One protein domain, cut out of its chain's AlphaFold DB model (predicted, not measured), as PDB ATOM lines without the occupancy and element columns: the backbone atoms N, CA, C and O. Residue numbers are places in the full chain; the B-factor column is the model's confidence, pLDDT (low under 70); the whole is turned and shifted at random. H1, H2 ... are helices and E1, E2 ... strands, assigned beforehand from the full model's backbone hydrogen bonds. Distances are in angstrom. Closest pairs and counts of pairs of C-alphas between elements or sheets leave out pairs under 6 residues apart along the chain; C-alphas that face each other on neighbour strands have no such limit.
ATOM      1  N   ARG A   5       8.317   3.486 -35.050       95.56
ATOM      2  CA  ARG A   5       8.193   4.931 -34.854       95.56
ATOM      3  C   ARG A   5       6.956   5.463 -35.576       95.56
ATOM      4  O   ARG A   5       6.726   5.117 -36.730       95.56
ATOM      5  N   LEU A   6       6.196   6.322 -34.905       94.94
ATOM      6  CA  LEU A   6       5.056   7.034 -35.474       94.94
ATOM      7  C   LEU A   6       5.483   8.441 -35.904       94.94
ATOM      8  O   LEU A   6       6.096   9.176 -35.132       94.94
ATOM      9  N   GLU A   7       5.161   8.812 -37.140       89.69
ATOM     10  CA  GLU A   7       5.466  10.138 -37.678       89.69
ATOM     11  C   GLU A   7       4.651  11.224 -36.954       89.69
ATOM     12  O   GLU A   7       3.468  11.041 -36.669       89.69
ATOM     13  N   GLY A   8       5.292  12.350 -36.627       85.44
ATOM     14  CA  GLY A   8       4.637  13.486 -35.964       85.44
ATOM     15  C   GLY A   8       4.269  13.272 -34.490       85.44
ATOM     16  O   GLY A   8       3.529  14.082 -33.935       85.44
ATOM     17  N   ARG A   9       4.763  12.205 -33.843       89.88
ATOM     18  CA  ARG A   9       4.537  11.922 -32.416       89.88
ATOM     19  C   ARG A   9       5.857  11.870 -31.644       89.88
ATOM     20  O   ARG A   9       6.882  11.473 -32.193       89.88
ATOM     21  N   GLY A  10       5.810  12.207 -30.356       91.31
ATOM     22  CA  GLY A  10       6.997  12.357 -29.512       91.31
ATOM     23  C   GLY A  10       7.439  13.815 -29.384       91.31
ATOM     24  O   GLY A  10       6.934  14.686 -30.086       91.31
ATOM     25  N   ILE A  11       8.389  14.064 -28.486       91.81
ATOM     26  CA  ILE A  11       9.019  15.374 -28.246       91.81
ATOM     27  C   ILE A  11      10.479  15.421 -28.729       91.81
ATOM     28  O   ILE A  11      11.202  16.370 -28.443       91.81
ATOM     29  N   ILE A  12      10.923  14.384 -29.444       92.31
ATOM     30  CA  ILE A  12      12.246  14.327 -30.076       92.31
ATOM     31  C   ILE A  12      12.330  15.256 -31.298       92.31
ATOM     32  O   ILE A  12      11.303  15.642 -31.855       92.31
ATOM     33  N   ASP A  13      13.545  15.555 -31.763       91.00
ATOM     34  CA  ASP A  13      13.764  16.309 -33.003       91.00
ATOM     35  C   ASP A  13      13.902  15.355 -34.209       91.00
ATOM     36  O   ASP A  13      14.974  14.776 -34.418       91.00
ATOM     37  N   PRO A  14      12.861  15.200 -35.054       89.12
ATOM     38  CA  PRO A  14      12.905  14.291 -36.197       89.12
ATOM     39  C   PRO A  14      13.802  14.793 -37.342       89.12
ATOM     40  O   PRO A  14      14.031  14.060 -38.307       89.12
ATOM     41  N   THR A  15      14.294  16.036 -37.287       91.62
ATOM     42  CA  THR A  15      15.139  16.613 -38.343       91.62
ATOM     43  C   THR A  15      16.617  16.274 -38.156       91.62
ATOM     44  O   THR A  15      17.348  16.140 -39.141       91.62
ATOM     45  N   SER A  16      17.044  16.036 -36.914       94.56
ATOM     46  CA  SER A  16      18.422  15.692 -36.563       94.56
ATOM     47  C   SER A  16      18.623  14.176 -36.479       94.56
ATOM     48  O   SER A  16      18.518  13.578 -35.406       94.56
ATOM     49  N   LYS A  17      18.934  13.541 -37.614       96.19
ATOM     50  CA  LYS A  17      19.240  12.100 -37.697       96.19
ATOM     51  C   LYS A  17      20.607  11.766 -37.096       96.19
ATOM     52  O   LYS A  17      21.574  12.471 -37.362       96.19
ATOM     53  N   LEU A  18      20.677  10.650 -36.374       97.31
ATOM     54  CA  LEU A  18      21.896  10.103 -35.770       97.31
ATOM     55  C   LEU A  18      22.121   8.662 -36.247       97.31
ATOM     56  O   LEU A  18      21.189   7.852 -36.264       97.31
ATOM     57  N   CYS A  19      23.352   8.331 -36.615       97.44
ATOM     58  CA  CYS A  19      23.779   6.998 -37.027       97.44
ATOM     59  C   CYS A  19      24.522   6.310 -35.882       97.44
ATOM     60  O   CYS A  19      25.422   6.887 -35.284       97.44
ATOM     61  N   PHE A  20      24.195   5.052 -35.599       97.88
ATOM     62  CA  PHE A  20      24.866   4.281 -34.550       97.88
ATOM     63  C   PHE A  20      24.901   2.796 -34.901       97.88
ATOM     64  O   PHE A  20      24.273   2.355 -35.870       97.88
ATOM     65  N   ARG A  21      25.648   2.007 -34.128       97.94
ATOM     66  CA  ARG A  21      25.716   0.552 -34.292       97.94
ATOM     67  C   ARG A  21      25.219  -0.156 -33.043       97.94
ATOM     68  O   ARG A  21      25.431   0.321 -31.937       97.94
ATOM     69  N   PHE A  22      24.585  -1.309 -33.225       97.38
ATOM     70  CA  PHE A  22      24.272  -2.238 -32.145       97.38
ATOM     71  C   PHE A  22      24.630  -3.665 -32.555       97.38
ATOM     72  O   PHE A  22      24.198  -4.139 -33.609       97.38
ATOM     73  N   ASP A  23      25.466  -4.332 -31.754       95.69
ATOM     74  CA  ASP A  23      25.978  -5.684 -32.029       95.69
ATOM     75  C   ASP A  23      26.541  -5.826 -33.469       95.69
ATOM     76  O   ASP A  23      26.378  -6.843 -34.150       95.69
ATOM     77  N   GLY A  24      27.200  -4.766 -33.951       94.25
ATOM     78  CA  GLY A  24      27.829  -4.689 -35.270       94.25
ATOM     79  C   GLY A  24      26.913  -4.282 -36.433       94.25
ATOM     80  O   GLY A  24      27.447  -4.000 -37.508       94.25
ATOM     81  N   GLN A  25      25.592  -4.197 -36.241       96.44
ATOM     82  CA  GLN A  25      24.631  -3.735 -37.255       96.44
ATOM     83  C   GLN A  25      24.381  -2.229 -37.143       96.44
ATOM     84  O   GLN A  25      24.352  -1.703 -36.037       96.44
ATOM     85  N   SER A  26      24.202  -1.543 -38.274       97.69
ATOM     86  CA  SER A  26      23.939  -0.099 -38.302       97.69
ATOM     87  C   SER A  26      22.451   0.211 -38.169       97.69
ATOM     88  O   SER A  26      21.620  -0.437 -38.805       97.69
ATOM     89  N   TYR A  27      22.141   1.245 -37.394       97.69
ATOM     90  CA  TYR A  27      20.797   1.745 -37.128       97.69
ATOM     91  C   TYR A  27      20.762   3.273 -37.236       97.69
ATOM     92  O   TYR A  27      21.800   3.942 -37.253       97.69
ATOM     93  N   THR A  28      19.553   3.826 -37.298       96.94
ATOM     94  CA  THR A  28      19.318   5.272 -37.313       96.94
ATOM     95  C   THR A  28      18.332   5.640 -36.213       96.94
ATOM     96  O   THR A  28      17.293   4.999 -36.067       96.94
ATOM     97  N   GLY A  29      18.662   6.680 -35.456       96.62
ATOM     98  CA  GLY A  29      17.774   7.335 -34.502       96.62
ATOM     99  C   GLY A  29      17.759   8.843 -34.730       96.62
ATOM    100  O   GLY A  29      18.197   9.330 -35.777       96.62
ATOM    101  N   PHE A  30      17.258   9.576 -33.746       96.81
ATOM    102  CA  PHE A  30      17.110  11.025 -33.801       96.81
ATOM    103  C   PHE A  30      17.622  11.689 -32.525       96.81
ATOM    104  O   PHE A  30      17.714  11.057 -31.472       96.81
ATOM    105  N   SER A  31      17.944  12.977 -32.601       95.38
ATOM    106  CA  SER A  31      18.282  13.755 -31.409       95.38
ATOM    107  C   SER A  31      17.119  13.747 -30.408       95.38
ATOM    108  O   SER A  31      15.960  13.946 -30.776       95.38
ATOM    109  N   GLY A  32      17.435  13.481 -29.140       93.50
ATOM    110  CA  GLY A  32      16.455  13.249 -28.075       93.50
ATOM    111  C   GLY A  32      16.106  11.774 -27.844       93.50
ATOM    112  O   GLY A  32      15.528  11.463 -26.807       93.50
ATOM    113  N   ASP A  33      16.484  10.855 -28.741       96.88
ATOM    114  CA  ASP A  33      16.370   9.422 -28.461       96.88
ATOM    115  C   ASP A  33      17.318   8.979 -27.334       96.88
ATOM    116  O   ASP A  33      18.429   9.488 -27.155       96.88
ATOM    117  N   THR A  34      16.894   7.939 -26.624       97.44
ATOM    118  CA  THR A  34      17.793   7.068 -25.870       97.44
ATOM    119  C   THR A  34      18.221   5.899 -26.751       97.44
ATOM    120  O   THR A  34      17.592   5.589 -27.769       97.44
ATOM    121  N   VAL A  35      19.278   5.190 -26.355       97.75
ATOM    122  CA  VAL A  35      19.692   3.958 -27.045       97.75
ATOM    123  C   VAL A  35      18.520   2.965 -27.119       97.75
ATOM    124  O   VAL A  35      18.305   2.328 -28.151       97.75
ATOM    125  N   ALA A  36      17.706   2.870 -26.061       98.00
ATOM    126  CA  ALA A  36      16.524   2.017 -26.039       98.00
ATOM    127  C   ALA A  36      15.425   2.461 -27.009       98.00
ATOM    128  O   ALA A  36      14.909   1.615 -27.745       98.00
ATOM    129  N   SER A  37      15.073   3.750 -27.040       97.75
ATOM    130  CA  SER A  37      14.009   4.232 -27.927       97.75
ATOM    131  C   SER A  37      14.383   4.064 -29.400       97.75
ATOM    132  O   SER A  37      13.559   3.592 -30.184       97.75
ATOM    133  N   ALA A  38      15.635   4.344 -29.773       97.75
ATOM    134  CA  ALA A  38      16.119   4.192 -31.144       97.75
ATOM    135  C   ALA A  38      16.155   2.722 -31.604       97.75
ATOM    136  O   ALA A  38      15.756   2.400 -32.729       97.75
ATOM    137  N   LEU A  39      16.583   1.807 -30.727       97.62
ATOM    138  CA  LEU A  39      16.587   0.373 -31.020       97.62
ATOM    139  C   LEU A  39      15.164  -0.192 -31.132       97.62
ATOM    140  O   LEU A  39      14.877  -0.933 -32.076       97.62
ATOM    141  N   LEU A  40      14.252   0.196 -30.232       97.19
ATOM    142  CA  LEU A  40      12.838  -0.188 -30.322       97.19
ATOM    143  C   LEU A  40      12.187   0.354 -31.600       97.19
ATOM    144  O   LEU A  40      11.520  -0.402 -32.303       97.19
ATOM    145  N   ALA A  41      12.431   1.622 -31.947       96.81
ATOM    146  CA  ALA A  41      11.961   2.236 -33.192       96.81
ATOM    147  C   ALA A  41      12.449   1.487 -34.445       96.81
ATOM    148  O   ALA A  41      11.758   1.470 -35.461       96.81
ATOM    149  N   SER A  42      13.617   0.845 -34.352       95.69
ATOM    150  CA  SER A  42      14.217   0.016 -35.405       95.69
ATOM    151  C   SER A  42      13.757  -1.452 -35.379       95.69
ATOM    152  O   SER A  42      14.299  -2.292 -36.100       95.69
ATOM    153  N   GLY A  43      12.783  -1.800 -34.532       94.06
ATOM    154  CA  GLY A  43      12.231  -3.149 -34.412       94.06
ATOM    155  C   GLY A  43      13.117  -4.145 -33.652       94.06
ATOM    156  O   GLY A  43      12.842  -5.352 -33.679       94.06
ATOM    157  N   VAL A  44      14.168  -3.684 -32.962       95.31
ATOM    158  CA  VAL A  44      15.027  -4.540 -32.131       95.31
ATOM    159  C   VAL A  44      14.263  -4.963 -30.881       95.31
ATOM    160  O   VAL A  44      13.706  -4.149 -30.155       95.31
ATOM    161  N   ARG A  45      14.226  -6.276 -30.625       93.62
ATOM    162  CA  ARG A  45      13.454  -6.866 -29.513       93.62
ATOM    163  C   ARG A  45      14.334  -7.425 -28.405       93.62
ATOM    164  O   ARG A  45      13.915  -7.468 -27.255       93.62
ATOM    165  N   ILE A  46      15.513  -7.932 -28.761       95.50
ATOM    166  CA  ILE A  46      16.434  -8.590 -27.833       95.50
ATOM    167  C   ILE A  46      17.611  -7.648 -27.625       95.50
ATOM    168  O   ILE A  46      18.424  -7.482 -28.526       95.50
ATOM    169  N   PHE A  47      17.665  -7.050 -26.444       94.06
ATOM    170  CA  PHE A  47      18.688  -6.083 -26.052       94.06
ATOM    171  C   PHE A  47      19.861  -6.765 -25.360       94.06
ATOM    172  O   PHE A  47      21.014  -6.395 -25.551       94.06
ATOM    173  N   ALA A  48      19.555  -7.782 -24.558       92.12
ATOM    174  CA  ALA A  48      20.532  -8.446 -23.718       92.12
ATOM    175  C   ALA A  48      20.159  -9.910 -23.475       92.12
ATOM    176  O   ALA A  48      19.128 -10.432 -23.932       92.12
ATOM    177  N   ARG A  49      21.027 -10.582 -22.723       91.81
ATOM    178  CA  ARG A  49      20.850 -11.953 -22.258       91.81
ATOM    179  C   ARG A  49      20.859 -11.991 -20.743       91.81
ATOM    180  O   ARG A  49      21.595 -11.261 -20.092       91.81
ATOM    181  N   SER A  50      19.999 -12.837 -20.194       89.69
ATOM    182  CA  SER A  50      19.868 -12.967 -18.750       89.69
ATOM    183  C   SER A  50      21.157 -13.502 -18.121       89.69
ATOM    184  O   SER A  50      21.824 -14.352 -18.714       89.69
ATOM    185  N   PHE A  51      21.492 -13.008 -16.929       85.25
ATOM    186  CA  PHE A  51      22.789 -13.211 -16.284       85.25
ATOM    187  C   PHE A  51      23.224 -14.679 -16.183       85.25
ATOM    188  O   PHE A  51      24.353 -15.021 -16.521       85.25
ATOM    189  N   LYS A  52      22.321 -15.554 -15.727       85.12
ATOM    190  CA  LYS A  52      22.632 -16.949 -15.389       85.12
ATOM    191  C   LYS A  52      22.208 -17.919 -16.480       85.12
ATOM    192  O   LYS A  52      22.907 -18.891 -16.760       85.12
ATOM    193  N   TYR A  53      21.029 -17.700 -17.056       88.69
ATOM    194  CA  TYR A  53      20.412 -18.651 -17.983       88.69
ATOM    195  C   TYR A  53      20.529 -18.247 -19.453       88.69
ATOM    196  O   TYR A  53      20.075 -19.005 -20.315       88.69
ATOM    197  N   HIS A  54      21.105 -17.078 -19.762       91.19
ATOM    198  CA  HIS A  54      21.261 -16.584 -21.133       91.19
ATOM    199  C   HIS A  54      19.937 -16.544 -21.914       91.19
ATOM    200  O   HIS A  54      19.850 -16.777 -23.132       91.19
ATOM    201  N   ARG A  55      18.841 -16.269 -21.202       93.00
ATOM    202  CA  ARG A  55      17.517 -16.143 -21.810       93.00
ATOM    203  C   ARG A  55      17.431 -14.805 -22.543       93.00
ATOM    204  O   ARG A  55      17.962 -13.823 -22.032       93.00
ATOM    205  N   PRO A  56      16.797 -14.742 -23.732       94.81
ATOM    206  CA  PRO A  56      16.580 -13.474 -24.423       94.81
ATOM    207  C   PRO A  56      15.843 -12.483 -23.521       94.81
ATOM    208  O   PRO A  56      14.794 -12.851 -22.994       94.81
ATOM    209  N   ARG A  57      16.358 -11.257 -23.384       94.69
ATOM    210  CA  ARG A  57      15.709 -10.160 -22.657       94.69
ATOM    211  C   ARG A  57      15.484  -8.965 -23.578       94.69
ATOM    212  O   ARG A  57      16.334  -8.646 -24.411       94.69
ATOM    213  N   GLY A  58      14.319  -8.347 -23.443       94.75
ATOM    214  CA  GLY A  58      13.997  -7.058 -24.046       94.75
ATOM    215  C   GLY A  58      13.804  -6.008 -22.959       94.75
ATOM    216  O   GLY A  58      13.818  -6.340 -21.772       94.75
ATOM    217  N   VAL A  59      13.603  -4.766 -23.379       96.31
ATOM    218  CA  VAL A  59      13.223  -3.669 -22.486       96.31
ATOM    219  C   VAL A  59      11.941  -4.040 -21.729       96.31
ATOM    220  O   VAL A  59      11.021  -4.610 -22.314       96.31
ATOM    221  N   TRP A  60      11.909  -3.757 -20.432       96.69
ATOM    222  CA  TRP A  60      10.768  -3.859 -19.528       96.69
ATOM    223  C   TRP A  60      10.271  -2.469 -19.099       96.69
ATOM    224  O   TRP A  60       9.095  -2.184 -19.294       96.69
ATOM    225  N   GLY A  61      11.136  -1.627 -18.523       95.50
ATOM    226  CA  GLY A  61      10.825  -0.254 -18.082       95.50
ATOM    227  C   GLY A  61      11.146   0.789 -19.158       95.50
ATOM    228  O   GLY A  61      11.558   0.421 -20.254       95.50
ATOM    229  N   SER A  62      10.983   2.084 -18.876       94.31
ATOM    230  CA  SER A  62      11.385   3.157 -19.816       94.31
ATOM    231  C   SER A  62      12.533   4.029 -19.322       94.31
ATOM    232  O   SER A  62      13.050   4.829 -20.097       94.31
ATOM    233  N   TRP A  63      12.978   3.850 -18.076       94.50
ATOM    234  CA  TRP A  63      14.050   4.642 -17.484       94.50
ATOM    235  C   TRP A  63      14.923   3.778 -16.559       94.50
ATOM    236  O   TRP A  63      15.226   2.630 -16.894       94.50
ATOM    237  N   ASN A  64      15.332   4.306 -15.398       93.38
ATOM    238  CA  ASN A  64      16.185   3.624 -14.415       93.38
ATOM    239  C   ASN A  64      15.538   2.401 -13.724       93.38
ATOM    240  O   ASN A  64      16.204   1.692 -12.966       93.38
ATOM    241  N   ASP A  65      14.253   2.161 -13.979       93.56
ATOM    242  CA  ASP A  65      13.477   1.009 -13.529       93.56
ATOM    243  C   ASP A  65      13.631  -0.218 -14.446       93.56
ATOM    244  O   ASP A  65      13.143  -1.299 -14.104       93.56
ATOM    245  N   ASP A  66      14.320  -0.080 -15.585       96.44
ATOM    246  CA  ASP A  66      14.583  -1.192 -16.494       96.44
ATOM    247  C   ASP A  66      15.737  -2.102 -16.014       96.44
ATOM    248  O   ASP A  66      16.877  -1.654 -15.911       96.44
ATOM    249  N   PRO A  67      15.503  -3.402 -15.778       94.44
ATOM    250  CA  PRO A  67      16.528  -4.331 -15.295       94.44
ATOM    251  C   PRO A  67      17.282  -5.067 -16.418       94.44
ATOM    252  O   PRO A  67      18.140  -5.902 -16.138       94.44
ATOM    253  N   ASN A  68      16.898  -4.888 -17.685       94.44
ATOM    254  CA  ASN A  68      17.269  -5.809 -18.763       94.44
ATOM    255  C   ASN A  68      18.240  -5.185 -19.771       94.44
ATOM    256  O   ASN A  68      19.189  -5.844 -20.193       94.44
ATOM    257  N   ALA A  69      17.978  -3.960 -20.213       94.69
ATOM    258  CA  ALA A  69      18.633  -3.305 -21.335       94.69
ATOM    259  C   ALA A  69      19.937  -2.621 -20.902       94.69
ATOM    260  O   ALA A  69      20.081  -1.402 -20.977       94.69
ATOM    261  N   ILE A  70      20.886  -3.428 -20.436       94.06
ATOM    262  CA  ILE A  70      22.236  -2.994 -20.073       94.06
ATOM    263  C   ILE A  70      23.171  -3.296 -21.244       94.06
ATOM    264  O   ILE A  70      23.101  -4.375 -21.838       94.06
ATOM    265  N   VAL A  71      24.020  -2.335 -21.591       94.19
ATOM    266  CA  VAL A  71      24.899  -2.370 -22.764       94.19
ATOM    267  C   VAL A  71      26.267  -1.779 -22.433       94.19
ATOM    268  O   VAL A  71      26.391  -0.937 -21.547       94.19
ATOM    269  N   ASP A  72      27.287  -2.193 -23.170       94.12
ATOM    270  CA  ASP A  72      28.554  -1.469 -23.221       94.12
ATOM    271  C   ASP A  72      28.489  -0.484 -24.389       94.12
ATOM    272  O   ASP A  72      27.984  -0.810 -25.467       94.12
ATOM    273  N   ILE A  73      28.979   0.732 -24.169       94.00
ATOM    274  CA  ILE A  73      28.949   1.800 -25.162       94.00
ATOM    275  C   ILE A  73      30.372   2.214 -25.467       94.00
ATOM    276  O   ILE A  73      31.104   2.617 -24.571       94.00
ATOM    277  N   ARG A  74      30.756   2.158 -26.736       92.94
ATOM    278  CA  ARG A  74      32.007   2.729 -27.211       92.94
ATOM    279  C   ARG A  74      31.731   4.013 -27.980       92.94
ATOM    280  O   ARG A  74      30.903   4.032 -28.892       92.94
ATOM    281  N   VAL A  75      32.445   5.065 -27.604       89.44
ATOM    282  CA  VAL A  75      32.479   6.355 -28.295       89.44
ATOM    283  C   VAL A  75      33.943   6.652 -28.562       89.44
ATOM    284  O   VAL A  75      34.753   6.623 -27.636       89.44
ATOM    285  N   ASP A  76      34.283   6.859 -29.831       85.62
ATOM    286  CA  ASP A  76      35.667   6.940 -30.294       85.62
ATOM    287  C   ASP A  76      36.482   5.697 -29.871       85.62
ATOM    288  O   ASP A  76      36.171   4.558 -30.259       85.62
ATOM    289  N   GLU A  77      37.534   5.879 -29.073       83.88
ATOM    290  CA  GLU A  77      38.352   4.781 -28.551       83.88
ATOM    291  C   GLU A  77      37.819   4.248 -27.211       83.88
ATOM    292  O   GLU A  77      37.867   3.040 -26.967       83.88
ATOM    293  N   VAL A  78      37.112   5.083 -26.444       87.94
ATOM    294  CA  VAL A  78      36.758   4.811 -25.049       87.94
ATOM    295  C   VAL A  78      35.493   3.968 -24.919       87.94
ATOM    296  O   VAL A  78      34.467   4.220 -25.553       87.94
ATOM    297  N   THR A  79      35.544   2.972 -24.029       90.94
ATOM    298  CA  THR A  79      34.404   2.108 -23.692       90.94
ATOM    299  C   THR A  79      33.847   2.429 -22.303       90.94
ATOM    300  O   THR A  79      34.564   2.379 -21.307       90.94
ATOM    301  N   PHE A  80      32.542   2.692 -22.245       91.38
ATOM    302  CA  PHE A  80      31.733   2.918 -21.052       91.38
ATOM    303  C   PHE A  80      30.890   1.665 -20.770       91.38
ATOM    304  O   PHE A  80      29.911   1.405 -21.482       91.38
ATOM    305  N   PRO A  81      31.257   0.849 -19.770       91.75
ATOM    306  CA  PRO A  81      30.565  -0.404 -19.521       91.75
ATOM    307  C   PRO A  81      29.283  -0.236 -18.714       91.75
ATOM    308  O   PRO A  81      29.145   0.698 -17.926       91.75
ATOM    309  N   ASN A  82      28.394  -1.226 -18.818       91.88
ATOM    310  CA  ASN A  82      27.167  -1.324 -18.016       91.88
ATOM    311  C   ASN A  82      26.250  -0.086 -18.097       91.88
ATOM    312  O   ASN A  82      25.552   0.239 -17.134       91.88
ATOM    313  N   CYS A  83      26.234   0.597 -19.237       93.56
ATOM    314  CA  CYS A  83      25.318   1.698 -19.492       93.56
ATOM    315  C   CYS A  83      23.883   1.169 -19.604       93.56
ATOM    316  O   CYS A  83      23.625   0.144 -20.237       93.56
ATOM    317  N   GLN A  84      22.926   1.872 -19.005       94.75
ATOM    318  CA  GLN A  84      21.516   1.518 -19.110       94.75
ATOM    319  C   GLN A  84      20.938   2.164 -20.373       94.75
ATOM    320  O   GLN A  84      20.881   3.389 -20.490       94.75
ATOM    321  N   ALA A  85      20.524   1.354 -21.347       96.81
ATOM    322  CA  ALA A  85      20.103   1.838 -22.662       96.81
ATOM    323  C   ALA A  85      18.877   2.764 -22.594       96.81
ATOM    324  O   ALA A  85      18.706   3.616 -23.462       96.81
ATOM    325  N   THR A  86      18.029   2.603 -21.575       96.81
ATOM    326  CA  THR A  86      16.831   3.426 -21.351       96.81
ATOM    327  C   THR A  86      17.139   4.826 -20.836       96.81
ATOM    328  O   THR A  86      16.337   5.718 -21.072       96.81
ATOM    329  N   THR A  87      18.284   5.046 -20.183       95.56
ATOM    330  CA  THR A  87      18.699   6.371 -19.684       95.56
ATOM    331  C   THR A  87      19.805   6.993 -20.529       95.56
ATOM    332  O   THR A  87      20.025   8.200 -20.481       95.56
ATOM    333  N   THR A  88      20.526   6.180 -21.302       95.75
ATOM    334  CA  THR A  88      21.662   6.652 -22.093       95.75
ATOM    335  C   THR A  88      21.182   7.308 -23.375       95.75
ATOM    336  O   THR A  88      20.547   6.663 -24.212       95.75
ATOM    337  N   GLN A  89      21.510   8.586 -23.543       95.38
ATOM    338  CA  GLN A  89      21.176   9.316 -24.757       95.38
ATOM    339  C   GLN A  89      21.946   8.814 -25.964       95.38
ATOM    340  O   GLN A  89      23.129   8.480 -25.877       95.38
ATOM    341  N   LEU A  90      21.256   8.799 -27.099       96.00
ATOM    342  CA  LEU A  90      21.870   8.491 -28.370       96.00
ATOM    343  C   LEU A  90      22.754   9.661 -28.813       96.00
ATOM    344  O   LEU A  90      22.316  10.810 -28.825       96.00
ATOM    345  N   ILE A  91      23.983   9.350 -29.218       94.62
ATOM    346  CA  ILE A  91      24.876  10.287 -29.904       94.62
ATOM    347  C   ILE A  91      25.312   9.676 -31.235       94.62
ATOM    348  O   ILE A  91      25.303   8.451 -31.395       94.62
ATOM    349  N   ASP A  92      25.671  10.526 -32.193       94.94
ATOM    350  CA  ASP A  92      26.145  10.075 -33.502       94.94
ATOM    351  C   ASP A  92      27.450   9.273 -33.377       94.94
ATOM    352  O   ASP A  92      28.305   9.574 -32.546       94.94
ATOM    353  N   GLY A  93      27.597   8.225 -34.186       94.00
ATOM    354  CA  GLY A  93      28.793   7.381 -34.230       94.00
ATOM    355  C   GLY A  93      28.940   6.367 -33.089       94.00
ATOM    356  O   GLY A  93      29.895   5.592 -33.101       94.00
ATOM    357  N   MET A  94      28.004   6.317 -32.135       95.75
ATOM    358  CA  MET A  94      28.063   5.401 -30.989       95.75
ATOM    359  C   MET A  94      28.065   3.917 -31.425       95.75
ATOM    360  O   MET A  94      27.229   3.495 -32.230       95.75
ATOM    361  N   ASP A  95      28.967   3.098 -30.867       96.19
ATOM    362  CA  ASP A  95      28.974   1.633 -31.027       96.19
ATOM    363  C   ASP A  95      28.472   0.963 -29.744       96.19
ATOM    364  O   ASP A  95      29.161   0.913 -28.725       96.19
ATOM    365  N   VAL A  96      27.244   0.456 -29.792       96.69
ATOM    366  CA  VAL A  96      26.553  -0.179 -28.670       96.69
ATOM    367  C   VAL A  96      26.711  -1.694 -28.757       96.69
ATOM    368  O   VAL A  96      26.517  -2.309 -29.808       96.69
ATOM    369  N   ARG A  97      27.022  -2.339 -27.637       94.56
ATOM    370  CA  ARG A  97      27.219  -3.790 -27.573       94.56
ATOM    371  C   ARG A  97      26.410  -4.391 -26.444       94.56
ATOM    372  O   ARG A  97      26.394  -3.884 -25.326       94.56
ATOM    373  N   SER A  98      25.742  -5.499 -26.734       92.88
ATOM    374  CA  SER A  98      25.076  -6.278 -25.701       92.88
ATOM    375  C   SER A  98      26.089  -6.897 -24.736       92.88
ATOM    376  O   SER A  98      27.114  -7.447 -25.144       92.88
ATOM    377  N   ILE A  99      25.789  -6.832 -23.437       89.62
ATOM    378  CA  ILE A  99      26.608  -7.495 -22.418       89.62
ATOM    379  C   ILE A  99      26.228  -8.971 -22.278       89.62
ATOM    380  O   ILE A  99      25.093  -9.382 -22.540       89.62
ATOM    381  N   ASN A 100      27.184  -9.771 -21.804       82.94
ATOM    382  CA  ASN A 100      26.985 -11.173 -21.436       82.94
ATOM    383  C   ASN A 100      26.343 -12.060 -22.539       82.94
ATOM    384  O   ASN A 100      25.591 -12.992 -22.252       82.94
ATOM    385  N   ALA A 101      26.652 -11.808 -23.816       88.00
ATOM    386  CA  ALA A 101      26.173 -12.598 -24.956       88.00
ATOM    387  C   ALA A 101      27.309 -12.901 -25.948       88.00
ATOM    388  O   ALA A 101      28.195 -12.070 -26.135       88.00
ATOM    389  N   TRP A 102      27.307 -14.081 -26.591       86.19
ATOM    390  CA  TRP A 102      28.300 -14.397 -27.631       86.19
ATOM    391  C   TRP A 102      27.735 -15.217 -28.810       86.19
ATOM    392  O   TRP A 102      27.145 -16.276 -28.574       86.19
ATOM    393  N   PRO A 103      27.991 -14.814 -30.074       87.44
ATOM    394  CA  PRO A 103      28.661 -13.569 -30.478       87.44
ATOM    395  C   PRO A 103      27.850 -12.288 -30.224       87.44
ATOM    396  O   PRO A 103      28.447 -11.221 -30.195       87.44
ATOM    397  N   ASN A 104      26.525 -12.369 -30.058       91.12
ATOM    398  CA  ASN A 104      25.663 -11.207 -29.797       91.12
ATOM    399  C   ASN A 104      24.343 -11.602 -29.114       91.12
ATOM    400  O   ASN A 104      24.003 -12.789 -29.038       91.12
ATOM    401  N   ALA A 105      23.564 -10.620 -28.645       91.12
ATOM    402  CA  ALA A 105      22.311 -10.878 -27.937       91.12
ATOM    403  C   ALA A 105      21.276 -11.599 -28.805       91.12
ATOM    404  O   ALA A 105      20.504 -12.420 -28.300       91.12
ATOM    405  N   SER A 106      21.261 -11.382 -30.119       91.62
ATOM    406  CA  SER A 106      20.353 -12.114 -31.000       91.62
ATOM    407  C   SER A 106      20.729 -13.595 -31.093       91.62
ATOM    408  O   SER A 106      19.858 -14.451 -30.901       91.62
ATOM    409  N   PHE A 107      22.000 -13.924 -31.299       90.19
ATOM    410  CA  PHE A 107      22.512 -15.275 -31.524       90.19
ATOM    411  C   PHE A 107      23.501 -15.679 -30.427       90.19
ATOM    412  O   PHE A 107      24.695 -15.764 -30.670       90.19
ATOM    413  N   ASP A 108      22.997 -15.946 -29.222       90.62
ATOM    414  CA  ASP A 108      23.839 -16.335 -28.088       90.62
ATOM    415  C   ASP A 108      23.985 -17.862 -27.968       90.62
ATOM    416  O   ASP A 108      23.008 -18.566 -27.684       90.62
ATOM    417  N   VAL A 109      25.204 -18.374 -28.152       88.00
ATOM    418  CA  VAL A 109      25.530 -19.807 -28.028       88.00
ATOM    419  C   VAL A 109      25.378 -20.289 -26.584       88.00
ATOM    420  O   VAL A 109      24.962 -21.427 -26.349       88.00
ATOM    421  N   THR A 284       3.523 -11.195 -12.053       92.62
ATOM    422  CA  THR A 284       4.265 -12.451 -11.970       92.62
ATOM    423  C   THR A 284       3.443 -13.595 -12.553       92.62
ATOM    424  O   THR A 284       2.411 -13.967 -12.007       92.62
ATOM    425  N   PHE A 285       3.904 -14.143 -13.676       93.75
ATOM    426  CA  PHE A 285       3.264 -15.253 -14.387       93.75
ATOM    427  C   PHE A 285       4.306 -16.081 -15.153       93.75
ATOM    428  O   PHE A 285       5.496 -15.750 -15.168       93.75
ATOM    429  N   THR A 286       3.900 -17.200 -15.759       94.50
ATOM    430  CA  THR A 286       4.862 -18.124 -16.378       94.50
ATOM    431  C   THR A 286       5.515 -17.507 -17.617       94.50
ATOM    432  O   THR A 286       4.829 -17.117 -18.562       94.50
ATOM    433  N   ASN A 287       6.854 -17.502 -17.656       95.00
ATOM    434  CA  ASN A 287       7.651 -16.866 -18.714       95.00
ATOM    435  C   ASN A 287       7.371 -15.353 -18.858       95.00
ATOM    436  O   ASN A 287       7.323 -14.837 -19.973       95.00
ATOM    437  N   ASN A 288       7.208 -14.632 -17.747       95.81
ATOM    438  CA  ASN A 288       7.061 -13.170 -17.725       95.81
ATOM    439  C   ASN A 288       8.343 -12.378 -18.063       95.81
ATOM    440  O   ASN A 288       8.317 -11.157 -18.059       95.81
ATOM    441  N   ASP A 289       9.450 -13.047 -18.380       95.81
ATOM    442  CA  ASP A 289      10.748 -12.441 -18.706       95.81
ATOM    443  C   ASP A 289      10.991 -12.235 -20.214       95.81
ATOM    444  O   ASP A 289      12.067 -11.803 -20.629       95.81
ATOM    445  N   ARG A 290      10.043 -12.651 -21.062       96.00
ATOM    446  CA  ARG A 290      10.263 -12.757 -22.509       96.00
ATOM    447  C   ARG A 290      10.291 -11.388 -23.198       96.00
ATOM    448  O   ARG A 290       9.488 -10.527 -22.851       96.00
ATOM    449  N   PRO A 291      11.099 -11.215 -24.265       96.88
ATOM    450  CA  PRO A 291      11.076  -9.995 -25.066       96.88
ATOM    451  C   PRO A 291       9.675  -9.731 -25.629       96.88
ATOM    452  O   PRO A 291       9.098 -10.603 -26.281       96.88
ATOM    453  N   GLY A 292       9.123  -8.546 -25.386       96.12
ATOM    454  CA  GLY A 292       7.721  -8.228 -25.689       96.12
ATOM    455  C   GLY A 292       6.853  -8.081 -24.446       96.12
ATOM    456  O   GLY A 292       5.763  -7.544 -24.557       96.12
ATOM    457  N   VAL A 293       7.314  -8.535 -23.282       97.75
ATOM    458  CA  VAL A 293       6.678  -8.244 -21.995       97.75
ATOM    459  C   VAL A 293       7.279  -6.945 -21.452       97.75
ATOM    460  O   VAL A 293       8.488  -6.888 -21.246       97.75
ATOM    461  N   MET A 294       6.458  -5.910 -21.261       97.50
ATOM    462  CA  MET A 294       6.884  -4.563 -20.853       97.50
ATOM    463  C   MET A 294       5.967  -3.983 -19.773       97.50
ATOM    464  O   MET A 294       4.824  -4.415 -19.626       97.50
ATOM    465  N   SER A 295       6.449  -2.976 -19.051       96.94
ATOM    466  CA  SER A 295       5.640  -2.100 -18.203       96.94
ATOM    467  C   SER A 295       4.595  -1.357 -19.040       96.94
ATOM    468  O   SER A 295       4.863  -0.926 -20.164       96.94
ATOM    469  N   LEU A 296       3.398  -1.185 -18.473       96.25
ATOM    470  CA  LEU A 296       2.323  -0.396 -19.071       96.25
ATOM    471  C   LEU A 296       2.683   1.097 -19.130       96.25
ATOM    472  O   LEU A 296       2.520   1.726 -20.171       96.25
ATOM    473  N   GLU A 297       3.205   1.645 -18.034       94.44
ATOM    474  CA  GLU A 297       3.694   3.025 -17.934       94.44
ATOM    475  C   GLU A 297       4.916   3.257 -18.820       94.44
ATOM    476  O   GLU A 297       4.964   4.248 -19.537       94.44
ATOM    477  N   GLY A 298       5.870   2.321 -18.832       95.25
ATOM    478  CA  GLY A 298       7.058   2.430 -19.676       95.25
ATOM    479  C   GLY A 298       6.710   2.453 -21.165       95.25
ATOM    480  O   GLY A 298       7.241   3.260 -21.920       95.25
ATOM    481  N   ALA A 299       5.756   1.627 -21.602       96.81
ATOM    482  CA  ALA A 299       5.263   1.670 -22.977       96.81
ATOM    483  C   ALA A 299       4.548   2.988 -23.318       96.81
ATOM    484  O   ALA A 299       4.685   3.487 -24.436       96.81
ATOM    485  N   ALA A 300       3.796   3.552 -22.369       95.25
ATOM    486  CA  ALA A 300       3.130   4.837 -22.555       95.25
ATOM    487  C   ALA A 300       4.155   5.977 -22.665       95.25
ATOM    488  O   ALA A 300       4.023   6.840 -23.529       95.25
ATOM    489  N   ASP A 301       5.214   5.931 -21.857       94.88
ATOM    490  CA  ASP A 301       6.337   6.864 -21.908       94.88
ATOM    491  C   ASP A 301       7.111   6.756 -23.234       94.88
ATOM    492  O   ASP A 301       7.385   7.778 -23.868       94.88
ATOM    493  N   PHE A 302       7.351   5.536 -23.742       96.69
ATOM    494  CA  PHE A 302       7.959   5.340 -25.064       96.69
ATOM    495  C   PHE A 302       7.159   5.991 -26.195       96.69
ATOM    496  O   PHE A 302       7.724   6.643 -27.080       96.69
ATOM    497  N   LEU A 303       5.838   5.834 -26.148       95.75
ATOM    498  CA  LEU A 303       4.930   6.413 -27.125       95.75
ATOM    499  C   LEU A 303       4.854   7.941 -27.008       95.75
ATOM    500  O   LEU A 303       4.796   8.634 -28.022       95.75
ATOM    501  N   ALA A 304       4.843   8.461 -25.783       93.06
ATOM    502  CA  ALA A 304       4.667   9.877 -25.492       93.06
ATOM    503  C   ALA A 304       5.920  10.713 -25.751       93.06
ATOM    504  O   ALA A 304       5.834  11.756 -26.392       93.06
ATOM    505  N   ARG A 305       7.083  10.257 -25.271       93.75
ATOM    506  CA  ARG A 305       8.344  11.000 -25.392       93.75
ATOM    507  C   ARG A 305       9.017  10.765 -26.725       93.75
ATOM    508  O   ARG A 305       9.440  11.710 -27.379       93.75
ATOM    509  N   TYR A 306       9.083   9.509 -27.147       95.38
ATOM    510  CA  TYR A 306       9.878   9.131 -28.309       95.38
ATOM    511  C   TYR A 306       9.024   8.792 -29.529       95.38
ATOM    512  O   TYR A 306       9.585   8.472 -30.567       95.38
ATOM    513  N   GLY A 307       7.688   8.828 -29.448       95.81
ATOM    514  CA  GLY A 307       6.829   8.474 -30.584       95.81
ATOM    515  C   GLY A 307       6.931   7.001 -30.989       95.81
ATOM    516  O   GLY A 307       6.663   6.664 -32.140       95.81
ATOM    517  N   VAL A 308       7.353   6.117 -30.079       97.38
ATOM    518  CA  VAL A 308       7.559   4.692 -30.371       97.38
ATOM    519  C   VAL A 308       6.351   3.884 -29.915       97.38
ATOM    520  O   VAL A 308       6.097   3.730 -28.720       97.38
ATOM    521  N   LEU A 309       5.621   3.313 -30.872       97.38
ATOM    522  CA  LEU A 309       4.605   2.311 -30.592       97.38
ATOM    523  C   LEU A 309       5.295   0.964 -30.381       97.38
ATOM    524  O   LEU A 309       5.902   0.429 -31.301       97.38
ATOM    525  N   VAL A 310       5.196   0.404 -29.176       96.62
ATOM    526  CA  VAL A 310       5.954  -0.800 -28.786       96.62
ATOM    527  C   VAL A 310       5.451  -2.106 -29.420       96.62
ATOM    528  O   VAL A 310       6.146  -3.117 -29.378       96.62
ATOM    529  N   GLY A 311       4.276  -2.111 -30.050       96.56
ATOM    530  CA  GLY A 311       3.774  -3.254 -30.811       96.56
ATOM    531  C   GLY A 311       2.416  -2.987 -31.451       96.56
ATOM    532  O   GLY A 311       1.683  -2.100 -31.020       96.56
ATOM    533  N   GLU A 312       2.066  -3.771 -32.468       96.25
ATOM    534  CA  GLU A 312       0.797  -3.618 -33.193       96.25
ATOM    535  C   GLU A 312      -0.340  -4.410 -32.539       96.25
ATOM    536  O   GLU A 312      -1.491  -3.985 -32.572       96.25
ATOM    537  N   ARG A 313      -0.041  -5.574 -31.947       97.94
ATOM    538  CA  ARG A 313      -1.012  -6.429 -31.251       97.94
ATOM    539  C   ARG A 313      -0.645  -6.535 -29.782       97.94
ATOM    540  O   ARG A 313       0.184  -7.367 -29.394       97.94
ATOM    541  N   ILE A 314      -1.299  -5.711 -28.975       98.38
ATOM    542  CA  ILE A 314      -0.997  -5.521 -27.561       98.38
ATOM    543  C   ILE A 314      -2.026  -6.250 -26.693       98.38
ATOM    544  O   ILE A 314      -3.233  -6.075 -26.850       98.38
ATOM    545  N   ALA A 315      -1.542  -7.036 -25.735       97.75
ATOM    546  CA  ALA A 315      -2.340  -7.529 -24.619       97.75
ATOM    547  C   ALA A 315      -2.006  -6.726 -23.353       97.75
ATOM    548  O   ALA A 315      -0.871  -6.756 -22.885       97.75
ATOM    549  N   VAL A 316      -2.978  -6.015 -22.783       97.25
ATOM    550  CA  VAL A 316      -2.829  -5.308 -21.503       97.25
ATOM    551  C   VAL A 316      -3.238  -6.246 -20.375       97.25
ATOM    552  O   VAL A 316      -4.403  -6.626 -20.269       97.25
ATOM    553  N   LEU A 317      -2.289  -6.616 -19.521       95.50
ATOM    554  CA  LEU A 317      -2.483  -7.488 -18.367       95.50
ATOM    555  C   LEU A 317      -2.321  -6.670 -17.079       95.50
ATOM    556  O   LEU A 317      -1.204  -6.433 -16.613       95.50
ATOM    557  N   SER A 318      -3.434  -6.209 -16.503       93.94
ATOM    558  CA  SER A 318      -3.387  -5.332 -15.328       93.94
ATOM    559  C   SER A 318      -4.611  -5.443 -14.417       93.94
ATOM    560  O   SER A 318      -5.727  -5.710 -14.869       93.94
ATOM    561  N   ASN A 319      -4.383  -5.201 -13.124       90.44
ATOM    562  CA  ASN A 319      -5.403  -5.052 -12.082       90.44
ATOM    563  C   ASN A 319      -5.746  -3.581 -11.772       90.44
ATOM    564  O   ASN A 319      -6.466  -3.317 -10.811       90.44
ATOM    565  N   ARG A 320      -5.211  -2.625 -12.539       90.44
ATOM    566  CA  ARG A 320      -5.416  -1.199 -12.284       90.44
ATOM    567  C   ARG A 320      -6.817  -0.719 -12.687       90.44
ATOM    568  O   ARG A 320      -7.323  -1.167 -13.720       90.44
ATOM    569  N   PRO A 321      -7.429   0.208 -11.925       89.38
ATOM    570  CA  PRO A 321      -8.734   0.778 -12.260       89.38
ATOM    571  C   PRO A 321      -8.696   1.691 -13.494       89.38
ATOM    572  O   PRO A 321      -9.725   1.887 -14.125       89.38
ATOM    573  N   ASP A 322      -7.529   2.223 -13.864       89.06
ATOM    574  CA  ASP A 322      -7.327   3.106 -15.019       89.06
ATOM    575  C   ASP A 322      -6.829   2.366 -16.277       89.06
ATOM    576  O   ASP A 322      -6.455   2.995 -17.269       89.06
ATOM    577  N   LYS A 323      -6.830   1.025 -16.279       90.81
ATOM    578  CA  LYS A 323      -6.283   0.235 -17.395       90.81
ATOM    579  C   LYS A 323      -6.990   0.492 -18.727       90.81
ATOM    580  O   LYS A 323      -6.317   0.475 -19.754       90.81
ATOM    581  N   GLN A 324      -8.301   0.763 -18.723       91.06
ATOM    582  CA  GLN A 324      -9.044   1.073 -19.950       91.06
ATOM    583  C   GLN A 324      -8.553   2.381 -20.578       91.06
ATOM    584  O   GLN A 324      -8.376   2.447 -21.793       91.06
ATOM    585  N   LEU A 325      -8.300   3.402 -19.749       89.69
ATOM    586  CA  LEU A 325      -7.772   4.693 -20.190       89.69
ATOM    587  C   LEU A 325      -6.371   4.521 -20.790       89.69
ATOM    588  O   LEU A 325      -6.102   4.987 -21.894       89.69
ATOM    589  N   MET A 326      -5.508   3.761 -20.110       91.31
ATOM    590  CA  MET A 326      -4.169   3.440 -20.613       91.31
ATOM    591  C   MET A 326      -4.213   2.611 -21.905       91.31
ATOM    592  O   MET A 326      -3.419   2.836 -22.810       91.31
ATOM    593  N   ALA A 327      -5.144   1.663 -22.029       94.38
ATOM    594  CA  ALA A 327      -5.330   0.878 -23.248       94.38
ATOM    595  C   ALA A 327      -5.795   1.750 -24.427       94.38
ATOM    596  O   ALA A 327      -5.393   1.503 -25.566       94.38
ATOM    597  N   GLN A 328      -6.611   2.775 -24.159       93.94
ATOM    598  CA  GLN A 328      -7.100   3.692 -25.184       93.94
ATOM    599  C   GLN A 328      -5.967   4.493 -25.833       93.94
ATOM    600  O   GLN A 328      -5.945   4.598 -27.054       93.94
ATOM    601  N   LEU A 329      -4.962   4.914 -25.059       92.75
ATOM    602  CA  LEU A 329      -3.757   5.589 -25.562       92.75
ATOM    603  C   LEU A 329      -3.096   4.843 -26.735       92.75
ATOM    604  O   LEU A 329      -2.674   5.454 -27.720       92.75
ATOM    605  N   PHE A 330      -3.005   3.515 -26.632       95.81
ATOM    606  CA  PHE A 330      -2.408   2.675 -27.669       95.81
ATOM    607  C   PHE A 330      -3.379   2.393 -28.822       95.81
ATOM    608  O   PHE A 330      -2.936   2.287 -29.965       95.81
ATOM    609  N   ARG A 331      -4.692   2.310 -28.557       96.38
ATOM    610  CA  ARG A 331      -5.711   2.212 -29.618       96.38
ATOM    611  C   ARG A 331      -5.721   3.462 -30.494       96.38
ATOM    612  O   ARG A 331      -5.704   3.335 -31.714       96.38
ATOM    613  N   ASP A 332      -5.642   4.640 -29.884       93.94
ATOM    614  CA  ASP A 332      -5.563   5.927 -30.586       93.94
ATOM    615  C   ASP A 332      -4.254   6.070 -31.379       93.94
ATOM    616  O   ASP A 332      -4.187   6.782 -32.376       93.94
ATOM    617  N   ALA A 333      -3.203   5.353 -30.968       94.25
ATOM    618  CA  ALA A 333      -1.947   5.233 -31.703       94.25
ATOM    619  C   ALA A 333      -1.980   4.190 -32.839       94.25
ATOM    620  O   ALA A 333      -0.967   3.995 -33.509       94.25
ATOM    621  N   GLY A 334      -3.113   3.510 -33.046       95.62
ATOM    622  CA  GLY A 334      -3.316   2.537 -34.121       95.62
ATOM    623  C   GLY A 334      -3.055   1.071 -33.753       95.62
ATOM    624  O   GLY A 334      -3.083   0.223 -34.642       95.62
ATOM    625  N   ALA A 335      -2.818   0.730 -32.481       97.38
ATOM    626  CA  ALA A 335      -2.620  -0.661 -32.068       97.38
ATOM    627  C   ALA A 335      -3.939  -1.421 -31.846       97.38
ATOM    628  O   ALA A 335      -4.931  -0.896 -31.336       97.38
ATOM    629  N   HIS A 336      -3.921  -2.724 -32.126       97.94
ATOM    630  CA  HIS A 336      -4.959  -3.660 -31.714       97.94
ATOM    631  C   HIS A 336      -4.735  -4.079 -30.260       97.94
ATOM    632  O   HIS A 336      -3.864  -4.901 -29.967       97.94
ATOM    633  N   VAL A 337      -5.542  -3.527 -29.351       97.88
ATOM    634  CA  VAL A 337      -5.391  -3.737 -27.906       97.88
ATOM    635  C   VAL A 337      -6.495  -4.632 -27.354       97.88
ATOM    636  O   VAL A 337      -7.679  -4.326 -27.503       97.88
ATOM    637  N   GLN A 338      -6.100  -5.703 -26.667       96.50
ATOM    638  CA  GLN A 338      -6.978  -6.560 -25.867       96.50
ATOM    639  C   GLN A 338      -6.619  -6.431 -24.388       96.50
ATOM    640  O   GLN A 338      -5.444  -6.388 -24.034       96.50
ATOM    641  N   GLU A 339      -7.624  -6.385 -23.523       95.12
ATOM    642  CA  GLU A 339      -7.442  -6.191 -22.086       95.12
ATOM    643  C   GLU A 339      -7.784  -7.462 -21.318       95.12
ATOM    644  O   GLU A 339      -8.810  -8.093 -21.559       95.12
ATOM    645  N   PHE A 340      -6.947  -7.795 -20.343       92.06
ATOM    646  CA  PHE A 340      -7.089  -8.975 -19.506       92.06
ATOM    647  C   PHE A 340      -7.071  -8.577 -18.030       92.06
ATOM    648  O   PHE A 340      -6.348  -7.673 -17.599       92.06
ATOM    649  N   ASP A 341      -7.903  -9.247 -17.237       82.12
ATOM    650  CA  ASP A 341      -7.883  -9.138 -15.783       82.12
ATOM    651  C   ASP A 341      -6.920 -10.182 -15.220       82.12
ATOM    652  O   ASP A 341      -7.206 -11.379 -15.204       82.12
ATOM    653  N   ALA A 342      -5.770  -9.705 -14.755       77.06
ATOM    654  CA  ALA A 342      -4.698 -10.551 -14.253       77.06
ATOM    655  C   ALA A 342      -5.049 -11.312 -12.962       77.06
ATOM    656  O   ALA A 342      -4.282 -12.176 -12.549       77.06
ATOM    657  N   THR A 343      -6.175 -11.002 -12.310       79.06
ATOM    658  CA  THR A 343      -6.571 -11.631 -11.042       79.06
ATOM    659  C   THR A 343      -7.362 -12.933 -11.211       79.06
ATOM    660  O   THR A 343      -7.499 -13.683 -10.248       79.06
ATOM    661  N   ARG A 344      -7.898 -13.214 -12.409       71.62
ATOM    662  CA  ARG A 344      -8.889 -14.286 -12.612       71.62
ATOM    663  C   ARG A 344      -8.281 -15.640 -12.950       71.62
ATOM    664  O   ARG A 344      -8.730 -16.654 -12.429       71.62
ATOM    665  N   GLU A 345      -7.281 -15.656 -13.825       77.75
ATOM    666  CA  GLU A 345      -6.709 -16.889 -14.370       77.75
ATOM    667  C   GLU A 345      -5.195 -16.780 -14.564       77.75
ATOM    668  O   GLU A 345      -4.628 -15.695 -14.699       77.75
ATOM    669  N   THR A 346      -4.522 -17.931 -14.590       85.50
ATOM    670  CA  THR A 346      -3.071 -17.997 -14.776       85.50
ATOM    671  C   THR A 346      -2.674 -17.596 -16.194       85.50
ATOM    672  O   THR A 346      -3.215 -18.136 -17.162       85.50
ATOM    673  N   ALA A 347      -1.673 -16.723 -16.304       92.38
ATOM    674  CA  ALA A 347      -1.099 -16.293 -17.573       92.38
ATOM    675  C   ALA A 347       0.194 -17.055 -17.935       92.38
ATOM    676  O   ALA A 347       1.010 -17.412 -17.073       92.38
ATOM    677  N   GLU A 348       0.424 -17.268 -19.229       94.56
ATOM    678  CA  GLU A 348       1.676 -17.809 -19.763       94.56
ATOM    679  C   GLU A 348       2.016 -17.200 -21.130       94.56
ATOM    680  O   GLU A 348       1.169 -17.095 -22.014       94.56
ATOM    681  N   ILE A 349       3.292 -16.874 -21.353       96.56
ATOM    682  CA  ILE A 349       3.768 -16.430 -22.671       96.56
ATOM    683  C   ILE A 349       4.120 -17.609 -23.563       96.56
ATOM    684  O   ILE A 349       4.946 -18.460 -23.209       96.56
ATOM    685  N   LYS A 350       3.596 -17.577 -24.790       96.62
ATOM    686  CA  LYS A 350       4.049 -18.430 -25.888       96.62
ATOM    687  C   LYS A 350       5.057 -17.680 -26.752       96.62
ATOM    688  O   LYS A 350       4.763 -16.633 -27.327       96.62
ATOM    689  N   GLY A 351       6.253 -18.257 -26.860       94.38
ATOM    690  CA  GLY A 351       7.377 -17.711 -27.624       94.38
ATOM    691  C   GLY A 351       8.647 -17.560 -26.781       94.38
ATOM    692  O   GLY A 351       8.610 -17.123 -25.636       94.38
ATOM    693  N   ARG A 352       9.797 -17.972 -27.337       91.88
ATOM    694  CA  ARG A 352      11.092 -17.969 -26.622       91.88
ATOM    695  C   ARG A 352      11.933 -16.722 -26.895       91.88
ATOM    696  O   ARG A 352      12.497 -16.161 -25.966       91.88
ATOM    697  N   ARG A 353      12.049 -16.329 -28.168       92.50
ATOM    698  CA  ARG A 353      12.832 -15.160 -28.629       92.50
ATOM    699  C   ARG A 353      11.995 -13.877 -28.716       92.50
ATOM    700  O   ARG A 353      12.517 -12.829 -29.062       92.50
ATOM    701  N   GLY A 354      10.705 -13.986 -28.422       94.25
ATOM    702  CA  GLY A 354       9.754 -12.889 -28.378       94.25
ATOM    703  C   GLY A 354       8.339 -13.420 -28.172       94.25
ATOM    704  O   GLY A 354       8.074 -14.577 -28.517       94.25
ATOM    705  N   VAL A 355       7.456 -12.594 -27.617       97.50
ATOM    706  CA  VAL A 355       6.027 -12.899 -27.462       97.50
ATOM    707  C   VAL A 355       5.391 -13.160 -28.836       97.50
ATOM    708  O   VAL A 355       5.607 -12.405 -29.788       97.50
ATOM    709  N   LYS A 356       4.634 -14.259 -28.938       97.56
ATOM    710  CA  LYS A 356       3.780 -14.605 -30.091       97.56
ATOM    711  C   LYS A 356       2.302 -14.748 -29.720       97.56
ATOM    712  O   LYS A 356       1.438 -14.611 -30.583       97.56
ATOM    713  N   ALA A 357       2.028 -15.095 -28.467       97.50
ATOM    714  CA  ALA A 357       0.691 -15.146 -27.903       97.50
ATOM    715  C   ALA A 357       0.758 -15.100 -26.372       97.50
ATOM    716  O   ALA A 357       1.755 -15.523 -25.773       97.50
ATOM    717  N   LEU A 358      -0.332 -14.638 -25.769       96.81
ATOM    718  CA  LEU A 358      -0.613 -14.731 -24.345       96.81
ATOM    719  C   LEU A 358      -1.644 -15.844 -24.139       96.81
ATOM    720  O   LEU A 358      -2.712 -15.822 -24.745       96.81
ATOM    721  N   GLN A 359      -1.317 -16.831 -23.312       95.31
ATOM    722  CA  GLN A 359      -2.281 -17.820 -22.844       95.31
ATOM    723  C   GLN A 359      -2.879 -17.339 -21.520       95.31
ATOM    724  O   GLN A 359      -2.119 -17.002 -20.611       95.31
ATOM    725  N   ILE A 360      -4.207 -17.335 -21.417       92.00
ATOM    726  CA  ILE A 360      -4.967 -17.063 -20.191       92.00
ATOM    727  C   ILE A 360      -5.862 -18.276 -19.949       92.00
ATOM    728  O   ILE A 360      -6.633 -18.658 -20.829       92.00
ATOM    729  N   GLY A 361      -5.664 -18.955 -18.817       88.56
ATOM    730  CA  GLY A 361      -6.332 -20.231 -18.557       88.56
ATOM    731  C   GLY A 361      -6.009 -21.260 -19.648       88.56
ATOM    732  O   GLY A 361      -4.844 -21.608 -19.864       88.56
ATOM    733  N   SER A 362      -7.029 -21.749 -20.354       88.94
ATOM    734  CA  SER A 362      -6.880 -22.661 -21.501       88.94
ATOM    735  C   SER A 362      -6.827 -21.967 -22.865       88.94
ATOM    736  O   SER A 362      -6.532 -22.621 -23.865       88.94
ATOM    737  N   GLU A 363      -7.122 -20.671 -22.933       94.50
ATOM    738  CA  GLU A 363      -7.277 -19.939 -24.190       94.50
ATOM    739  C   GLU A 363      -5.986 -19.238 -24.612       94.50
ATOM    740  O   GLU A 363      -5.203 -18.778 -23.781       94.50
ATOM    741  N   ILE A 364      -5.747 -19.154 -25.925       96.19
ATOM    742  CA  ILE A 364      -4.535 -18.565 -26.505       96.19
ATOM    743  C   ILE A 364      -4.915 -17.368 -27.371       96.19
ATOM    744  O   ILE A 364      -5.585 -17.511 -28.391       96.19
ATOM    745  N   TYR A 365      -4.393 -16.204 -27.005       96.88
ATOM    746  CA  TYR A 365      -4.637 -14.931 -27.668       96.88
ATOM    747  C   TYR A 365      -3.381 -14.492 -28.419       96.88
ATOM    748  O   TYR A 365      -2.361 -14.203 -27.785       96.88
ATOM    749  N   PRO A 366      -3.390 -14.433 -29.764       97.62
ATOM    750  CA  PRO A 366      -2.212 -14.004 -30.496       97.62
ATOM    751  C   PRO A 366      -1.968 -12.507 -30.282       97.62
ATOM    752  O   PRO A 366      -2.832 -11.663 -30.540       97.62
ATOM    753  N   CYS A 367      -0.764 -12.196 -29.824       97.56
ATOM    754  CA  CYS A 367      -0.272 -10.857 -29.539       97.56
ATOM    755  C   CYS A 367       1.244 -10.863 -29.711       97.56
ATOM    756  O   CYS A 367       1.894 -11.900 -29.579       97.56
ATOM    757  N   ASP A 368       1.825  -9.711 -29.996       96.81
ATOM    758  CA  ASP A 368       3.269  -9.591 -30.155       96.81
ATOM    759  C   ASP A 368       3.919  -8.851 -28.973       96.81
ATOM    760  O   ASP A 368       5.142  -8.917 -28.818       96.81
ATOM    761  N   THR A 369       3.099  -8.206 -28.138       98.19
ATOM    762  CA  THR A 369       3.506  -7.419 -26.972       98.19
ATOM    763  C   THR A 369       2.497  -7.611 -25.836       98.19
ATOM    764  O   THR A 369       1.290  -7.671 -26.076       98.19
ATOM    765  N   VAL A 370       2.986  -7.730 -24.601       98.06
ATOM    766  CA  VAL A 370       2.184  -7.771 -23.372       98.06
ATOM    767  C   VAL A 370       2.602  -6.609 -22.484       98.06
ATOM    768  O   VAL A 370       3.743  -6.564 -22.032       98.06
ATOM    769  N   LEU A 371       1.676  -5.693 -22.219       97.69
ATOM    770  CA  LEU A 371       1.871  -4.596 -21.278       97.69
ATOM    771  C   LEU A 371       1.330  -5.017 -19.921       97.69
ATOM    772  O   LEU A 371       0.135  -5.262 -19.779       97.69
ATOM    773  N   ALA A 372       2.208  -5.143 -18.937       95.88
ATOM    774  CA  ALA A 372       1.890  -5.716 -17.645       95.88
ATOM    775  C   ALA A 372       2.092  -4.698 -16.523       95.88
ATOM    776  O   ALA A 372       3.155  -4.097 -16.388       95.88
ATOM    777  N   SER A 373       1.076  -4.553 -15.673       94.88
ATOM    778  CA  SER A 373       1.172  -3.769 -14.441       94.88
ATOM    779  C   SER A 373       0.315  -4.385 -13.346       94.88
ATOM    780  O   SER A 373      -0.908  -4.458 -13.465       94.88
ATOM    781  N   GLY A 374       0.959  -4.805 -12.261       93.12
ATOM    782  CA  GLY A 374       0.305  -5.294 -11.053       93.12
ATOM    783  C   GLY A 374       0.006  -4.202 -10.031       93.12
ATOM    784  O   GLY A 374      -0.190  -4.529  -8.860       93.12
TER     785      GLY A 374
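AT A GLANCE: This is residues 5 to 109 and 284 to 374 of the 931 residues of the protein "Sarcosine oxidase subunit alpha" of Granulosicoccus antarcticus IMCC3135 (UniProt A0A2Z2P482). Two lobes sit side by side along the longest axis: the first is a strongly twisted sheet, E2 E1 E5 E3 E4, with the short helix H1 on it, and the second is a slab in which the parallel sheet E6 E12 E7 E8 has H2 and H3 over one face and the small sheet E9 E10 E11 over the other. H1 and H2 come close where the lobes meet. The 196 printed residues hold three named helices and twelve named strands, in the order E1 E2 H1 E3 E4 E5 E6 H2 E7 H3 E8 E9 E10 E11 E12; the first sheet is mixed and the third antiparallel. The class is mixed, helices and strands, with 93 residues, under half, in named elements. The whole is compact, with a radius of gyration of the C-alphas of 16.5 A, and spans 53 by 40 by 23 A.

HOW THE PARTS SIT: Begin with the five-strand sheet, whose edge strands are E2, residues 25 to 31, and E4, residues 78 to 84. E2 forms a hairpin with E1, residues 13 to 22, where N 18 and O 29 are 2.9 A apart, within hydrogen-bond range. E1 is parallel to E5, residues 95 to 98, with N 96 and O 21 at 2.8 A. E5 is antiparallel to E3, residues 70 to 75, with N 72 and O 97 at 2.9 A; E3 and E4 form a hairpin, with N 80 and O 73 at 2.7 A. H1, residues 35 to 41, is on this sheet; its closest C-alphas to E2 are Ala 38 and Gly 29, 4.9 A. E2, H1 and E3 form a split strand-helix-strand unit, two strands running the same way with others between them, and its crossover is right-handed. Now look at E6, residues 293 to 295, E12, residues 369 to 373, E7, residues 313 to 318, and E8, residues 336 to 340, parallel in that order. N 294 and O 370 are 2.9 A apart, N 317 and O 371 2.8 A, and N 316 and O 338 2.8 A. H2, residues 296 to 306, and H3, residues 323 to 332, are on the same face, making two layers, helices over a sheet. H2 stands up from the sheet at 43 degrees; H3, at a height over the sheet of 9.1 A, runs along the strands, at 7 degrees to E7 on the local plane. H2 and H3 touch at Ala 300 and Leu 329, their closest C-alphas, 7.6 A, with a shallow tilt of 33 degrees, only just short of steep, the same way. E6, H2, E7 is a second split unit; E7, H3, E8 is a strand-helix-strand unit, its strands neighbours; both crossovers are right-handed. H1 and H2 are close but not clearly touching, about perpendicular at 90 degrees, with the C-alphas of Ser 37 and Tyr 306 closest, 6.4 A. E9, residues 347 to 350, E10, residues 357 to 360, and E11, residues 363 to 366, are a meander, each strand the antiparallel neighbour of the one before; N 348 and O 359 are 2.9 A apart, N 358 and O 365 2.9 A. This sheet and E6 E12 E7 E8 form a sandwich, two sheets face to face, the parts that face each other 10.5 A centre to centre. In H1 and H2 every O i to N i+4 pair is within hydrogen-bond range; in H3, 5 of 6 are.

IN THESE COORDINATES: Find C-alpha 13 at (13.764, 16.309, -33.003), where E1 begins; it runs 21.3 A and bends by 86 degrees at residue 16. E2 covers 19.5 A, E4 16.7 A, and E3 and E7 16.1 A each. H2 starts at C-alpha 296, (2.323, -0.396, -19.071), and covers 15.3 A; H3 covers 14.4 A. E12 ends at C-alpha 373, (1.172, -3.769, -14.441).

THE WHOLE: The C-alphas of Glu 77 and Arg 344, the two farthest apart, are 53.4 A from each other. Residues 110 to 283 are not printed, and C-alphas 109 and 284 stand 27.6 A apart across the cut. Of the links printed whole, H1 to E3 is long, residues 42 to 69; in it residues 48 to 49 pair antiparallel with 56 to 57. Mean pLDDT of the printed part is 93.7, and no printed residue is under 70.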